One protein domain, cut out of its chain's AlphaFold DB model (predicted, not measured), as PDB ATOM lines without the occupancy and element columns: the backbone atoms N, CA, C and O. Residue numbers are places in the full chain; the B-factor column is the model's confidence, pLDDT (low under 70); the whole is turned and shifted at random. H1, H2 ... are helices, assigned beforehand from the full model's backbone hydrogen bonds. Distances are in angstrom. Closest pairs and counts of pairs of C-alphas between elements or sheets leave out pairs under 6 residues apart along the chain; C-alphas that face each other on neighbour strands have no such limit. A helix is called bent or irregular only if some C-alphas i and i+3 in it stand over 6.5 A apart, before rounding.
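Overview. This is residues 72 to 113 and 183 to 251 of the 254 residues of an uncharacterized protein of Thermoplasma sp. Kam2015 (UniProt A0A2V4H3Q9). One long bent helix, H1, makes an arm whose first stretch, residues 72 to 85, sticks out from a small body; past the bend, H1b packs on H4, and H2 and H3 lie at the body's far end. The bent helix H5 passes near the bend of H1, and its second arm H5b packs on residues 86 to 94 of H1a. The printed part has 111 residues with five named helices, H1 to H5 in order, and no named strand: all helix. It is loose, with a radius of gyration of the C-alphas of 17.3 A and spans of 60 by 26 by 20 A.

Arrangement. Begin with H1, residues 72 to 108, assigned as one helix by its hydrogen bonds but bent: C-alphas 96 and 99 are 7.5 A apart, and arms H1a, 72 to 96, and H1b, 99 to 108, stand at a steep tilt of 59 degrees. H4, residues 216 to 220, touches H1b, the closest C-alphas being Ala 100 and Ala 220, 4.9 A apart. H5, residues 229 to 249, is likewise assigned as one helix but bent, with C-alphas 238 and 241 6.8 A apart; its arms are H5a, 229 to 238, and H5b, 241 to 249. H5b touches H1a, closest at C-alphas Tyr 243 and Ile 90, 6.3 A, at a steep tilt of 45 degrees, opposite ways. H2, residues 185 to 190, and H3, residues 198 to 207, touch no helix. Every O i to N i+4 pair is within hydrogen-bond range in H1a, H1b, H2, H3, H4, H5a and H5b.

Along the chain. Find C-alpha 72 at (6.237, -10.797, 24.459); H1a runs 36.1 A from there, and H1b 14.4 A. H3 is 14.1 A long, H5a 14.3 A and H5b 12.6 A, ending at C-alpha 249, (-18.245, -19.888, 21.436).

Size, cuts and confidence. The farthest C-alphas, Met 72 and Leu 206, are 60.5 A apart. Residues 114 to 182 are cut out, with C-alphas 113 and 183 8.8 A apart. Of the links printed whole, none is long. Look for pLDDT under 70 at residues 113, 183, 208 to 209 and 246 to 251.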
ATOM      1  N   MET A  72       6.588  -9.375  24.570       92.38
ATOM      2  CA  MET A  72       6.237 -10.797  24.459       92.38
ATOM      3  C   MET A  72       5.979 -11.428  25.828       92.38
ATOM      4  O   MET A  72       4.987 -12.138  26.002       92.38
ATOM      5  N   ALA A  73       6.822 -11.134  26.823       92.44
ATOM      6  CA  ALA A  73       6.612 -11.589  28.193       92.44
ATOM      7  C   ALA A  73       5.282 -11.062  28.759       92.44
ATOM      8  O   ALA A  73       4.511 -11.817  29.356       92.44
ATOM      9  N   ARG A  74       4.959  -9.786  28.506       93.88
ATOM     10  CA  ARG A  74       3.688  -9.182  28.913       93.88
ATOM     11  C   ARG A  74       2.495  -9.821  28.206       93.88
ATOM     12  O   ARG A  74       1.499 -10.104  28.867       93.88
ATOM     13  N   ALA A  75       2.590 -10.077  26.905       91.88
ATOM     14  CA  ALA A  75       1.541 -10.751  26.145       91.88
ATOM     15  C   ALA A  75       1.289 -12.174  26.669       91.88
ATOM     16  O   ALA A  75       0.138 -12.554  26.885       91.88
ATOM     17  N   LYS A  76       2.357 -12.933  26.955       93.62
ATOM     18  CA  LYS A  76       2.267 -14.267  27.563       93.62
ATOM     19  C   LYS A  76       1.570 -14.215  28.925       93.62
ATOM     20  O   LYS A  76       0.597 -14.936  29.133       93.62
ATOM     21  N   TYR A  77       1.997 -13.306  29.801       94.75
ATOM     22  CA  TYR A  77       1.370 -13.097  31.106       94.75
ATOM     23  C   TYR A  77      -0.122 -12.755  30.986       94.75
ATOM     24  O   TYR A  77      -0.957 -13.317  31.694       94.75
ATOM     25  N   LEU A  78      -0.482 -11.838  30.082       93.12
ATOM     26  CA  LEU A  78      -1.877 -11.449  29.879       93.12
ATOM     27  C   LEU A  78      -2.717 -12.620  29.364       93.12
ATOM     28  O   LEU A  78      -3.837 -12.807  29.834       93.12
ATOM     29  N   LYS A  79      -2.172 -13.438  28.458       92.31
ATOM     30  CA  LYS A  79      -2.838 -14.644  27.958       92.31
ATOM     31  C   LYS A  79      -3.126 -15.634  29.088       92.31
ATOM     32  O   LYS A  79      -4.264 -16.074  29.227       92.31
ATOM     33  N   GLU A  80      -2.133 -15.934  29.920       90.62
ATOM     34  CA  GLU A  80      -2.278 -16.837  31.073       90.62
ATOM     35  C   GLU A  80      -3.272 -16.277  32.108       90.62
ATOM     36  O   GLU A  80      -4.151 -16.991  32.597       90.62
ATOM     37  N   SER A  81      -3.203 -14.971  32.387       90.56
ATOM     38  CA  SER A  81      -4.126 -14.285  33.298       90.56
ATOM     39  C   SER A  81      -5.571 -14.325  32.794       90.56
ATOM     40  O   SER A  81      -6.485 -14.631  33.560       90.56
ATOM     41  N   LEU A  82      -5.797 -14.067  31.503       90.06
ATOM     42  CA  LEU A  82      -7.124 -14.146  30.890       90.06
ATOM     43  C   LEU A  82      -7.673 -15.571  30.906       90.06
ATOM     44  O   LEU A  82      -8.841 -15.763  31.239       90.06
ATOM     45  N   GLN A  83      -6.847 -16.571  30.597       88.00
ATOM     46  CA  GLN A  83      -7.244 -17.977  30.694       88.00
ATOM     47  C   GLN A  83      -7.642 -18.351  32.124       88.00
ATOM     48  O   GLN A  83      -8.672 -18.991  32.329       88.00
ATOM     49  N   THR A  84      -6.877 -17.885  33.112       88.25
ATOM     50  CA  THR A  84      -7.176 -18.108  34.532       88.25
ATOM     51  C   THR A  84      -8.504 -17.471  34.922       88.25
ATOM     52  O   THR A  84      -9.350 -18.139  35.505       88.25
ATOM     53  N   LYS A  85      -8.732 -16.206  34.542       89.25
ATOM     54  CA  LYS A  85      -9.996 -15.501  34.807       89.25
ATOM     55  C   LYS A  85     -11.195 -16.204  34.171       89.25
ATOM     56  O   LYS A  85     -12.211 -16.365  34.836       89.25
ATOM     57  N   ARG A  86     -11.067 -16.655  32.917       87.00
ATOM     58  CA  ARG A  86     -12.122 -17.410  32.219       87.00
ATOM     59  C   ARG A  86     -12.443 -18.715  32.939       87.00
ATOM     60  O   ARG A  86     -13.612 -19.009  33.154       87.00
ATOM     61  N   ARG A  87     -11.421 -19.466  33.359       87.00
ATOM     62  CA  ARG A  87     -11.605 -20.703  34.131       87.00
ATOM     63  C   ARG A  87     -12.348 -20.440  35.440       87.00
ATOM     64  O   ARG A  87     -13.341 -21.094  35.712       87.00
ATOM     65  N   LEU A  88     -11.926 -19.418  36.180       89.62
ATOM     66  CA  LEU A  88     -12.547 -19.022  37.444       89.62
ATOM     67  C   LEU A  88     -14.014 -18.598  37.260       89.62
ATOM     68  O   LEU A  88     -14.861 -18.924  38.082       89.62
ATOM     69  N   GLN A  89     -14.334 -17.910  36.162       89.50
ATOM     70  CA  GLN A  89     -15.709 -17.535  35.827       89.50
ATOM     71  C   GLN A  89     -16.587 -18.756  35.513       89.50
ATOM     72  O   GLN A  89     -17.745 -18.795  35.932       89.50
ATOM     73  N   ILE A  90     -16.046 -19.751  34.805       89.25
ATOM     74  CA  ILE A  90     -16.743 -21.019  34.556       89.25
ATOM     75  C   ILE A  90     -16.985 -21.746  35.881       89.25
ATOM     76  O   ILE A  90     -18.123 -22.113  36.160       89.25
ATOM     77  N   ASP A  91     -15.959 -21.866  36.726       89.62
ATOM     78  CA  ASP A  91     -16.065 -22.517  38.037       89.62
ATOM     79  C   ASP A  91     -17.137 -21.844  38.914       89.62
ATOM     80  O   ASP A  91     -17.962 -22.528  39.517       89.62
ATOM     81  N   LEU A  92     -17.187 -20.505  38.934       90.81
ATOM     82  CA  LEU A  92     -18.215 -19.740  39.652       90.81
ATOM     83  C   LEU A  92     -19.623 -19.963  39.091       90.81
ATOM     84  O   LEU A  92     -20.582 -20.049  39.857       90.81
ATOM     85  N   SER A  93     -19.756 -20.046  37.766       91.19
ATOM     86  CA  SER A  93     -21.050 -20.281  37.116       91.19
ATOM     87  C   SER A  93     -21.566 -21.680  37.445       91.19
ATOM     88  O   SER A  93     -22.707 -21.833  37.872       91.19
ATOM     89  N   ILE A  94     -20.693 -22.687  37.361       93.19
ATOM     90  CA  ILE A  94     -20.998 -24.060  37.766       93.19
ATOM     91  C   ILE A  94     -21.381 -24.108  39.250       93.19
ATOM     92  O   ILE A  94     -22.362 -24.756  39.599       93.19
ATOM     93  N   GLU A  95     -20.649 -23.416  40.129       92.06
ATOM     94  CA  GLU A  95     -20.963 -23.381  41.563       92.06
ATOM     95  C   GLU A  95     -22.366 -22.833  41.827       92.06
ATOM     96  O   GLU A  95     -23.120 -23.422  42.602       92.06
ATOM     97  N   ARG A  96     -22.722 -21.734  41.154       91.12
ATOM     98  CA  ARG A  96     -24.034 -21.092  41.269       91.12
ATOM     99  C   ARG A  96     -25.159 -22.011  40.794       91.12
ATOM    100  O   ARG A  96     -26.199 -22.104  41.441       91.12
ATOM    101  N   ASP A  97     -24.931 -22.698  39.682       94.06
ATOM    102  CA  ASP A  97     -25.983 -23.365  38.919       94.06
ATOM    103  C   ASP A  97     -26.136 -24.853  39.285       94.06
ATOM    104  O   ASP A  97     -27.167 -25.464  38.992       94.06
ATOM    105  N   CYS A  98     -25.148 -25.445  39.974       94.94
ATOM    106  CA  CYS A  98     -25.072 -26.894  40.195       94.94
ATOM    107  C   CYS A  98     -26.288 -27.500  40.891       94.94
ATOM    108  O   CYS A  98     -26.727 -28.593  40.535       94.94
ATOM    109  N   HIS A  99     -26.861 -26.798  41.863       95.69
ATOM    110  CA  HIS A  99     -27.985 -27.324  42.623       95.69
ATOM    111  C   HIS A  99     -29.277 -27.371  41.800       95.69
ATOM    112  O   HIS A  99     -29.966 -28.392  41.780       95.69
ATOM    113  N   ALA A 100     -29.578 -26.286  41.083       94.81
ATOM    114  CA  ALA A 100     -30.731 -26.208  40.191       94.81
ATOM    115  C   ALA A 100     -30.592 -27.187  39.023       94.81
ATOM    116  O   ALA A 100     -31.554 -27.864  38.654       94.81
ATOM    117  N   TRP A 101     -29.375 -27.317  38.488       94.88
ATOM    118  CA  TRP A 101     -29.089 -28.217  37.376       94.88
ATOM    119  C   TRP A 101     -29.303 -29.667  37.796       94.88
ATOM    120  O   TRP A 101     -29.916 -30.443  37.063       94.88
ATOM    121  N   TYR A 102     -28.884 -30.024  39.012       94.56
ATOM    122  CA  TYR A 102     -29.089 -31.370  39.526       94.56
ATOM    123  C   TYR A 102     -30.572 -31.711  39.691       94.56
ATOM    124  O   TYR A 102     -31.001 -32.749  39.186       94.56
ATOM    125  N   LEU A 103     -31.374 -30.825  40.297       92.00
ATOM    126  CA  LEU A 103     -32.824 -31.024  40.409       92.00
ATOM    127  C   LEU A 103     -33.477 -31.206  39.028       92.00
ATOM    128  O   LEU A 103     -34.240 -32.154  38.829       92.00
ATOM    129  N   ARG A 104     -33.122 -30.358  38.054       91.94
ATOM    130  CA  ARG A 104     -33.585 -30.490  36.666       91.94
ATOM    131  C   ARG A 104     -33.217 -31.847  36.069       91.94
ATOM    132  O   ARG A 104     -34.073 -32.501  35.482       91.94
ATOM    133  N   SER A 105     -31.977 -32.296  36.259       91.25
ATOM    134  CA  SER A 105     -31.506 -33.582  35.729       91.25
ATOM    135  C   SER A 105     -32.274 -34.780  36.309       91.25
ATOM    136  O   SER A 105     -32.562 -35.742  35.593       91.25
ATOM    137  N   LEU A 106     -32.671 -34.717  37.586       89.00
ATOM    138  CA  LEU A 106     -33.490 -35.751  38.227       89.00
ATOM    139  C   LEU A 106     -34.908 -35.778  37.643       89.00
ATOM    140  O   LEU A 106     -35.437 -36.849  37.346       89.00
ATOM    141  N   VAL A 107     -35.503 -34.609  37.397       86.44
ATOM    142  CA  VAL A 107     -36.809 -34.533  36.730       86.44
ATOM    143  C   VAL A 107     -36.732 -35.073  35.297       86.44
ATOM    144  O   VAL A 107     -37.536 -35.920  34.920       86.44
ATOM    145  N   GLN A 108     -35.746 -34.638  34.511       86.50
ATOM    146  CA  GLN A 108     -35.577 -35.054  33.111       86.50
ATOM    147  C   GLN A 108     -35.286 -36.548  32.950       86.50
ATOM    148  O   GLN A 108     -35.747 -37.171  31.997       86.50
ATOM    149  N   SER A 109     -34.549 -37.146  33.887       83.00
ATOM    150  CA  SER A 109     -34.285 -38.591  33.889       83.00
ATOM    151  C   SER A 109     -35.506 -39.434  34.276       83.00
ATOM    152  O   SER A 109     -35.435 -40.663  34.262       83.00
ATOM    153  N   GLY A 110     -36.638 -38.797  34.601       72.94
ATOM    154  CA  GLY A 110     -37.864 -39.483  34.986       72.94
ATOM    155  C   GLY A 110     -37.722 -40.237  36.305       72.94
ATOM    156  O   GLY A 110     -38.424 -41.230  36.509       72.94
ATOM    157  N   VAL A 111     -36.805 -39.796  37.177       75.81
ATOM    158  CA  VAL A 111     -36.698 -40.283  38.562       75.81
ATOM    159  C   VAL A 111     -38.006 -40.010  39.300       75.81
ATOM    160  O   VAL A 111     -38.503 -40.864  40.030       75.81
ATOM    161  N   PHE A 112     -38.597 -38.846  39.043       73.19
ATOM    162  CA  PHE A 112     -39.929 -38.491  39.504       73.19
ATOM    163  C   PHE A 112     -40.925 -38.777  38.376       73.19
ATOM    164  O   PHE A 112     -40.723 -38.335  37.243       73.19
ATOM    165  N   LYS A 113     -41.990 -39.536  38.658       59.38
ATOM    166  CA  LYS A 113     -43.016 -39.882  37.662       59.38
ATOM    167  C   LYS A 113     -44.407 -39.563  38.184       59.38
ATOM    168  O   LYS A 113     -44.844 -40.117  39.189       59.38
ATOM    169  N   PRO A 183     -41.427 -37.378  44.691       64.56
ATOM    170  CA  PRO A 183     -40.411 -37.567  45.705       64.56
ATOM    171  C   PRO A 183     -40.974 -37.167  47.068       64.56
ATOM    172  O   PRO A 183     -41.520 -36.069  47.220       64.56
ATOM    173  N   ASP A 184     -40.844 -38.050  48.048       72.69
ATOM    174  CA  ASP A 184     -40.944 -37.664  49.443       72.69
ATOM    175  C   ASP A 184     -39.606 -37.049  49.902       72.69
ATOM    176  O   ASP A 184     -38.545 -37.241  49.290       72.69
ATOM    177  N   LEU A 185     -39.662 -36.259  50.974       77.62
ATOM    178  CA  LEU A 185     -38.508 -35.519  51.487       77.62
ATOM    179  C   LEU A 185     -37.375 -36.456  51.933       77.62
ATOM    180  O   LEU A 185     -36.196 -36.117  51.815       77.62
ATOM    181  N   GLU A 186     -37.721 -37.627  52.460       81.62
ATOM    182  CA  GLU A 186     -36.763 -38.581  53.002       81.62
ATOM    183  C   GLU A 186     -35.985 -39.264  51.878       81.62
ATOM    184  O   GLU A 186     -34.757 -39.334  51.936       81.62
ATOM    185  N   THR A 187     -36.659 -39.660  50.803       82.38
ATOM    186  CA  THR A 187     -36.072 -40.199  49.578       82.38
ATOM    187  C   THR A 187     -35.158 -39.174  48.902       82.38
ATOM    188  O   THR A 187     -34.026 -39.507  48.539       82.38
ATOM    189  N   LEU A 188     -35.581 -37.906  48.788       84.69
ATOM    190  CA  LEU A 188     -34.734 -36.835  48.241       84.69
ATOM    191  C   LEU A 188     -33.428 -36.683  49.017       84.69
ATOM    192  O   LEU A 188     -32.358 -36.605  48.417       84.69
ATOM    193  N   ARG A 189     -33.503 -36.692  50.348       86.69
ATOM    194  CA  ARG A 189     -32.332 -36.504  51.210       86.69
ATOM    195  C   ARG A 189     -31.436 -37.735  51.272       86.69
ATOM    196  O   ARG A 189     -30.220 -37.606  51.167       86.69
ATOM    197  N   SER A 190     -32.019 -38.915  51.461       84.12
ATOM    198  CA  SER A 190     -31.280 -40.162  51.683       84.12
ATOM    199  C   SER A 190     -30.705 -40.740  50.392       84.12
ATOM    200  O   SER A 190     -29.534 -41.112  50.353       84.12
ATOM    201  N   THR A 191     -31.510 -40.783  49.330       84.50
ATOM    202  CA  THR A 191     -31.167 -41.465  48.076       84.50
ATOM    203  C   THR A 191     -30.498 -40.517  47.090       84.50
ATOM    204  O   THR A 191     -29.507 -40.880  46.463       84.50
ATOM    205  N   TYR A 192     -31.010 -39.289  46.978       87.88
ATOM    206  CA  TYR A 192     -30.526 -38.302  46.006       87.88
ATOM    207  C   TYR A 192     -29.667 -37.200  46.634       87.88
ATOM    208  O   TYR A 192     -29.144 -36.352  45.921       87.88
ATOM    209  N   GLY A 193     -29.494 -37.188  47.960       91.12
ATOM    210  CA  GLY A 193     -28.679 -36.187  48.651       91.12
ATOM    211  C   GLY A 193     -29.109 -34.745  48.381       91.12
ATOM    212  O   GLY A 193     -28.250 -33.866  48.322       91.12
ATOM    213  N   LEU A 194     -30.408 -34.503  48.191       92.06
ATOM    214  CA  LEU A 194     -30.975 -33.215  47.808       92.06
ATOM    215  C   LEU A 194     -31.978 -32.718  48.861       92.06
ATOM    216  O   LEU A 194     -32.816 -33.471  49.351       92.06
ATOM    217  N   SER A 195     -31.905 -31.432  49.197       92.06
ATOM    218  CA  SER A 195     -32.928 -30.701  49.952       92.06
ATOM    219  C   SER A 195     -33.496 -29.598  49.071       92.06
ATOM    220  O   SER A 195     -32.745 -28.980  48.329       92.06
ATOM    221  N   LEU A 196     -34.792 -29.330  49.162       91.88
ATOM    222  CA  LEU A 196     -35.476 -28.250  48.445       91.88
ATOM    223  C   LEU A 196     -36.795 -27.915  49.153       91.88
ATOM    224  O   LEU A 196     -37.196 -28.649  50.062       91.88
ATOM    225  N   ASP A 197     -37.452 -26.832  48.740       89.19
ATOM    226  CA  ASP A 197     -38.822 -26.525  49.164       89.19
ATOM    227  C   ASP A 197     -39.806 -27.512  48.520       89.19
ATOM    228  O   ASP A 197     -40.228 -27.358  47.369       89.19
ATOM    229  N   ILE A 198     -40.077 -28.602  49.239       83.88
ATOM    230  CA  ILE A 198     -40.804 -29.740  48.684       83.88
ATOM    231  C   ILE A 198     -42.270 -29.418  48.418       83.88
ATOM    232  O   ILE A 198     -42.821 -29.958  47.468       83.88
ATOM    233  N   GLU A 199     -42.889 -28.543  49.207       84.12
ATOM    234  CA  GLU A 199     -44.303 -28.197  49.047       84.12
ATOM    235  C   GLU A 199     -44.507 -27.413  47.748       84.12
ATOM    236  O   GLU A 199     -45.340 -27.789  46.920       84.12
ATOM    237  N   GLU A 200     -43.679 -26.385  47.521       86.00
ATOM    238  CA  GLU A 200     -43.716 -25.586  46.293       86.00
ATOM    239  C   GLU A 200     -43.343 -26.425  45.062       86.00
ATOM    240  O   GLU A 200     -43.980 -26.331  44.009       86.00
ATOM    241  N   PHE A 201     -42.323 -27.282  45.186       86.56
ATOM    242  CA  PHE A 201     -41.923 -28.166  44.096       86.56
ATOM    243  C   PHE A 201     -43.011 -29.176  43.750       86.56
ATOM    244  O   PHE A 201     -43.278 -29.380  42.569       86.56
ATOM    245  N   GLN A 202     -43.641 -29.795  44.751       80.88
ATOM    246  CA  GLN A 202     -44.706 -30.765  44.539       80.88
ATOM    247  C   GLN A 202     -45.877 -30.130  43.812       80.88
ATOM    248  O   GLN A 202     -46.228 -30.614  42.741       80.88
ATOM    249  N   ASP A 203     -46.430 -29.032  44.328       81.69
ATOM    250  CA  ASP A 203     -47.588 -28.369  43.718       81.69
ATOM    251  C   ASP A 203     -47.368 -28.092  42.222       81.69
ATOM    252  O   ASP A 203     -48.221 -28.380  41.382       81.69
ATOM    253  N   GLU A 204     -46.173 -27.637  41.862       81.94
ATOM    254  CA  GLU A 204     -45.818 -27.349  40.475       81.94
ATOM    255  C   GLU A 204     -45.540 -28.615  39.661       81.94
ATOM    256  O   GLU A 204     -46.010 -28.724  38.524       81.94
ATOM    257  N   PHE A 205     -44.853 -29.602  40.249       78.06
ATOM    258  CA  PHE A 205     -44.621 -30.928  39.665       78.06
ATOM    259  C   PHE A 205     -45.919 -31.644  39.296       78.06
ATOM    260  O   PHE A 205     -45.999 -32.291  38.252       78.06
ATOM    261  N   LEU A 206     -46.958 -31.487  40.116       73.12
ATOM    262  CA  LEU A 206     -48.268 -32.083  39.877       73.12
ATOM    263  C   LEU A 206     -49.083 -31.337  38.809       73.12
ATOM    264  O   LEU A 206     -49.909 -31.953  38.131       73.12
ATOM    265  N   ARG A 207     -48.863 -30.027  38.643       72.56
ATOM    266  CA  ARG A 207     -49.615 -29.179  37.700       72.56
ATOM    267  C   ARG A 207     -49.069 -29.212  36.275       72.56
ATOM    268  O   ARG A 207     -49.847 -29.100  35.330       72.56
ATOM    269  N   ASN A 208     -47.760 -29.375  36.101       66.50
ATOM    270  CA  ASN A 208     -47.101 -29.202  34.807       66.50
ATOM    271  C   ASN A 208     -46.562 -30.529  34.249       66.50
ATOM    272  O   ASN A 208     -45.594 -31.094  34.753       66.50
ATOM    273  N   GLN A 209     -47.130 -30.985  33.130       62.41
ATOM    274  CA  GLN A 209     -46.745 -32.251  32.485       62.41
ATOM    275  C   GLN A 209     -45.343 -32.231  31.838       62.41
ATOM    276  O   GLN A 209     -44.816 -33.290  31.508       62.41
ATOM    277  N   SER A 210     -44.729 -31.056  31.673       72.50
ATOM    278  CA  SER A 210     -43.461 -30.856  30.948       72.50
ATOM    279  C   SER A 210     -42.393 -30.097  31.750       72.50
ATOM    280  O   SER A 210     -41.556 -29.406  31.174       72.50
ATOM    281  N   ILE A 211     -42.368 -30.225  33.086       77.06
ATOM    282  CA  ILE A 211     -41.379 -29.508  33.923       77.06
ATOM    283  C   ILE A 211     -39.930 -29.759  33.515       77.06
ATOM    284  O   ILE A 211     -39.112 -28.854  33.644       77.06
ATOM    285  N   GLY A 212     -39.598 -30.946  33.002       77.56
ATOM    286  CA  GLY A 212     -38.230 -31.272  32.584       77.56
ATOM    287  C   GLY A 212     -37.645 -30.309  31.541       77.56
ATOM    288  O   GLY A 212     -36.431 -30.098  31.522       77.56
ATOM    289  N   ASP A 213     -38.486 -29.674  30.726       83.75
ATOM    290  CA  ASP A 213     -38.052 -28.772  29.655       83.75
ATOM    291  C   ASP A 213     -37.909 -27.313  30.107       83.75
ATOM    292  O   ASP A 213     -37.443 -26.464  29.345       83.75
ATOM    293  N   LEU A 214     -38.268 -27.006  31.356       87.62
ATOM    294  CA  LEU A 214     -38.214 -25.648  31.884       87.62
ATOM    295  C   LEU A 214     -36.767 -25.149  32.067       87.62
ATOM    296  O   LEU A 214     -35.835 -25.944  32.253       87.62
ATOM    297  N   PRO A 215     -36.554 -23.819  31.997       90.31
ATOM    298  CA  PRO A 215     -35.233 -23.222  32.148       90.31
ATOM    299  C   PRO A 215     -34.670 -23.433  33.556       90.31
ATOM    300  O   PRO A 215     -35.400 -23.657  34.517       90.31
ATOM    301  N   LEU A 216     -33.351 -23.304  33.698       90.69
ATOM    302  CA  LEU A 216     -32.668 -23.516  34.974       90.69
ATOM    303  C   LEU A 216     -33.184 -22.601  36.099       90.69
ATOM    304  O   LEU A 216     -33.348 -23.056  37.230       90.69
ATOM    305  N   ASP A 217     -33.507 -21.346  35.775       91.12
ATOM    306  CA  ASP A 217     -34.033 -20.360  36.729       91.12
ATOM    307  C   ASP A 217     -35.354 -20.808  37.372       91.12
ATOM    308  O   ASP A 217     -35.615 -20.505  38.536       91.12
ATOM    309  N   PHE A 218     -36.161 -21.599  36.653       91.38
ATOM    310  CA  PHE A 218     -37.365 -22.210  37.213       91.38
ATOM    311  C   PHE A 218     -37.014 -23.171  38.351       91.38
ATOM    312  O   PHE A 218     -37.658 -23.153  39.392       91.38
ATOM    313  N   PHE A 219     -35.974 -23.988  38.188       91.69
ATOM    314  CA  PHE A 219     -35.547 -24.933  39.220       91.69
ATOM    315  C   PHE A 219     -34.837 -24.250  40.390       91.69
ATOM    316  O   PHE A 219     -34.912 -24.731  41.520       91.69
ATOM    317  N   ALA A 220     -34.175 -23.117  40.144       92.31
ATOM    318  CA  ALA A 220     -33.502 -22.344  41.181       92.31
ATOM    319  C   ALA A 220     -34.475 -21.778  42.231       92.31
ATOM    320  O   ALA A 220     -34.099 -21.644  43.398       92.31
ATOM    321  N   ARG A 221     -35.732 -21.495  41.856       92.31
ATOM    322  CA  ARG A 221     -36.737 -20.929  42.776       92.31
ATOM    323  C   ARG A 221     -37.055 -21.842  43.962       92.31
ATOM    324  O   ARG A 221     -37.236 -21.338  45.063       92.31
ATOM    325  N   PHE A 222     -36.977 -23.163  43.767       90.50
ATOM    326  CA  PHE A 222     -37.201 -24.170  44.815       90.50
ATOM    327  C   PHE A 222     -36.030 -24.292  45.801       90.50
ATOM    328  O   PHE A 222     -36.031 -25.165  46.670       90.50
ATOM    329  N   ARG A 223     -34.994 -23.454  45.632       91.56
ATOM    330  CA  ARG A 223     -33.771 -23.410  46.445       91.56
ATOM    331  C   ARG A 223     -33.175 -24.802  46.686       91.56
ATOM    332  O   ARG A 223     -32.943 -25.172  47.841       91.56
ATOM    333  N   PRO A 224     -32.940 -25.593  45.623       93.88
ATOM    334  CA  PRO A 224     -32.319 -26.891  45.784       93.88
ATOM    335  C   PRO A 224     -30.928 -26.734  46.400       93.88
ATOM    336  O   PRO A 224     -30.190 -25.801  46.085       93.88
ATOM    337  N   VAL A 225     -30.564 -27.671  47.266       94.69
ATOM    338  CA  VAL A 225     -29.251 -27.773  47.897       94.69
ATOM    339  C   VAL A 225     -28.831 -29.233  47.879       94.69
ATOM    340  O   VAL A 225     -29.508 -30.104  48.424       94.69
ATOM    341  N   ILE A 226     -27.686 -29.495  47.257       95.50
ATOM    342  CA  ILE A 226     -27.025 -30.799  47.305       95.50
ATOM    343  C   ILE A 226     -26.313 -30.874  48.650       95.50
ATOM    344  O   ILE A 226     -25.429 -30.068  48.928       95.50
ATOM    345  N   ILE A 227     -26.716 -31.833  49.471       93.88
ATOM    346  CA  ILE A 227     -26.249 -32.021  50.848       93.88
ATOM    347  C   ILE A 227     -25.009 -32.926  50.883       93.88
ATOM    348  O   ILE A 227     -24.240 -32.900  51.836       93.88
ATOM    349  N   GLN A 228     -24.805 -33.742  49.843       92.31
ATOM    350  CA  GLN A 228     -23.688 -34.680  49.756       92.31
ATOM    351  C   GLN A 228     -22.584 -34.150  48.832       92.31
ATOM    352  O   GLN A 228     -22.780 -34.022  47.621       92.31
ATOM    353  N   ASP A 229     -21.386 -33.929  49.378       91.62
ATOM    354  CA  ASP A 229     -20.234 -33.403  48.625       91.62
ATOM    355  C   ASP A 229     -19.822 -34.284  47.442       91.62
ATOM    356  O   ASP A 229     -19.403 -33.785  46.392       91.62
ATOM    357  N   ARG A 230     -19.981 -35.604  47.585       93.69
ATOM    358  CA  ARG A 230     -19.732 -36.560  46.502       93.69
ATOM    359  C   ARG A 230     -20.641 -36.283  45.303       93.69
ATOM    360  O   ARG A 230     -20.140 -36.125  44.194       93.69
ATOM    361  N   ILE A 231     -21.950 -36.171  45.534       92.12
ATOM    362  CA  ILE A 231     -22.933 -35.874  44.483       92.12
ATOM    363  C   ILE A 231     -22.635 -34.507  43.871       92.12
ATOM    364  O   ILE A 231     -22.613 -34.373  42.652       92.12
ATOM    365  N   LYS A 232     -22.322 -33.503  44.700       93.50
ATOM    366  CA  LYS A 232     -21.966 -32.164  44.220       93.50
ATOM    367  C   LYS A 232     -20.762 -32.209  43.277       93.50
ATOM    368  O   LYS A 232     -20.787 -31.579  42.226       93.50
ATOM    369  N   SER A 233     -19.733 -32.982  43.617       92.69
ATOM    370  CA  SER A 233     -18.537 -33.149  42.783       92.69
ATOM    371  C   SER A 233     -18.847 -33.858  41.459       92.69
ATOM    372  O   SER A 233     -18.403 -33.407  40.405       92.69
ATOM    373  N   GLU A 234     -19.657 -34.920  41.494       92.69
ATOM    374  CA  GLU A 234     -20.103 -35.643  40.294       92.69
ATOM    375  C   GLU A 234     -20.949 -34.752  39.367       92.69
ATOM    376  O   GLU A 234     -20.753 -34.756  38.152       92.69
ATOM    377  N   VAL A 235     -21.855 -33.945  39.928       93.50
ATOM    378  CA  VAL A 235     -22.688 -32.989  39.177       93.50
ATOM    379  C   VAL A 235     -21.826 -31.932  38.494       93.50
ATOM    380  O   VAL A 235     -21.966 -31.713  37.293       93.50
ATOM    381  N   LYS A 236     -20.888 -31.319  39.223       92.94
ATOM    382  CA  LYS A 236     -19.974 -30.318  38.656       92.94
ATOM    383  C   LYS A 236     -19.170 -30.872  37.482       92.94
ATOM    384  O   LYS A 236     -19.061 -30.207  36.457       92.94
ATOM    385  N   ALA A 237     -18.669 -32.103  37.604       91.38
ATOM    386  CA  ALA A 237     -17.938 -32.771  36.529       91.38
ATOM    387  C   ALA A 237     -18.807 -33.010  35.279       91.38
ATOM    388  O   ALA A 237     -18.303 -32.945  34.162       91.38
ATOM    389  N   ARG A 238     -20.115 -33.258  35.449       91.56
ATOM    390  CA  ARG A 238     -21.061 -33.396  34.328       91.56
ATOM    391  C   ARG A 238     -21.407 -32.064  33.666       91.56
ATOM    392  O   ARG A 238     -21.631 -32.047  32.464       91.56
ATOM    393  N   MET A 239     -21.434 -30.971  34.427       91.00
ATOM    394  CA  MET A 239     -21.711 -29.629  33.903       91.00
ATOM    395  C   MET A 239     -20.514 -29.021  33.171       91.00
ATOM    396  O   MET A 239     -20.687 -28.258  32.224       91.00
ATOM    397  N   GLU A 240     -19.293 -29.342  33.597       87.12
ATOM    398  CA  GLU A 240     -18.070 -28.719  33.087       87.12
ATOM    399  C   GLU A 240     -17.953 -28.685  31.543       87.12
ATOM    400  O   GLU A 240     -17.591 -27.630  31.013       87.12
ATOM    401  N   PRO A 241     -18.295 -29.750  30.786       86.69
ATOM    402  CA  PRO A 241     -18.272 -29.715  29.323       86.69
ATOM    403  C   PRO A 241     -19.234 -28.685  28.713       86.69
ATOM    404  O   PRO A 241     -18.847 -27.976  27.785       86.69
ATOM    405  N   GLU A 242     -20.456 -28.563  29.242       82.69
ATOM    406  CA  GLU A 242     -21.470 -27.626  28.735       82.69
ATOM    407  C   GLU A 242     -20.973 -26.179  28.871       82.69
ATOM    408  O   GLU A 242     -20.968 -25.419  27.905       82.69
ATOM    409  N   TYR A 243     -20.442 -25.822  30.043       81.44
ATOM    410  CA  TYR A 243     -19.973 -24.463  30.331       81.44
ATOM    411  C   TYR A 243     -18.661 -24.114  29.617       81.44
ATOM    412  O   TYR A 243     -18.441 -22.956  29.253       81.44
ATOM    413  N   ARG A 244     -17.789 -25.102  29.371       78.69
ATOM    414  CA  ARG A 244     -16.576 -24.899  28.565       78.69
ATOM    415  C   ARG A 244     -16.905 -24.600  27.103       78.69
ATOM    416  O   ARG A 244     -16.258 -23.729  26.523       78.69
ATOM    417  N   ASN A 245     -17.906 -25.265  26.525       70.69
ATOM    418  CA  ASN A 245     -18.314 -25.037  25.137       70.69
ATOM    419  C   ASN A 245     -18.889 -23.626  24.941       70.69
ATOM    420  O   ASN A 245     -18.435 -22.905  24.053       70.69
ATOM    421  N   PHE A 246     -19.762 -23.167  25.846       61.34
ATOM    422  CA  PHE A 246     -20.285 -21.793  25.811       61.34
ATOM    423  C   PHE A 246     -19.187 -20.725  25.941       61.34
ATOM    424  O   PHE A 246     -19.242 -19.684  25.285       61.34
ATOM    425  N   ALA A 247     -18.155 -20.975  26.753       60.28
ATOM    426  CA  ALA A 247     -17.031 -20.049  26.908       60.28
ATOM    427  C   ALA A 247     -16.109 -19.986  25.674       60.28
ATOM    428  O   ALA A 247     -15.448 -18.967  25.454       60.28
ATOM    429  N   LEU A 248     -16.047 -21.060  24.880       57.97
ATOM    430  CA  LEU A 248     -15.304 -21.098  23.619       57.97
ATOM    431  C   LEU A 248     -16.066 -20.378  22.500       57.97
ATOM    432  O   LEU A 248     -15.459 -19.596  21.774       57.97
ATOM    433  N   GLU A 249     -17.384 -20.563  22.417       56.50
ATOM    434  CA  GLU A 249     -18.245 -19.888  21.436       56.50
ATOM    435  C   GLU A 249     -18.328 -18.374  21.682       56.50
ATOM    436  O   GLU A 249     -18.175 -17.583  20.754       56.50
ATOM    437  N   ALA A 250     -18.453 -17.942  22.942       54.38
ATOM    438  CA  ALA A 250     -18.438 -16.521  23.307       54.38
ATOM    439  C   ALA A 250     -17.040 -15.872  23.203       54.38
ATOM    440  O   ALA A 250     -16.911 -14.647  23.200       54.38
ATOM    441  N   GLY A 251     -15.980 -16.684  23.148       51.06
ATOM    442  CA  GLY A 251     -14.589 -16.249  23.021       51.06
ATOM    443  C   GLY A 251     -14.050 -16.244  21.588       51.06
ATOM    444  O   GLY A 251     -12.860 -15.964  21.418       51.06
TER     445      GLY A 251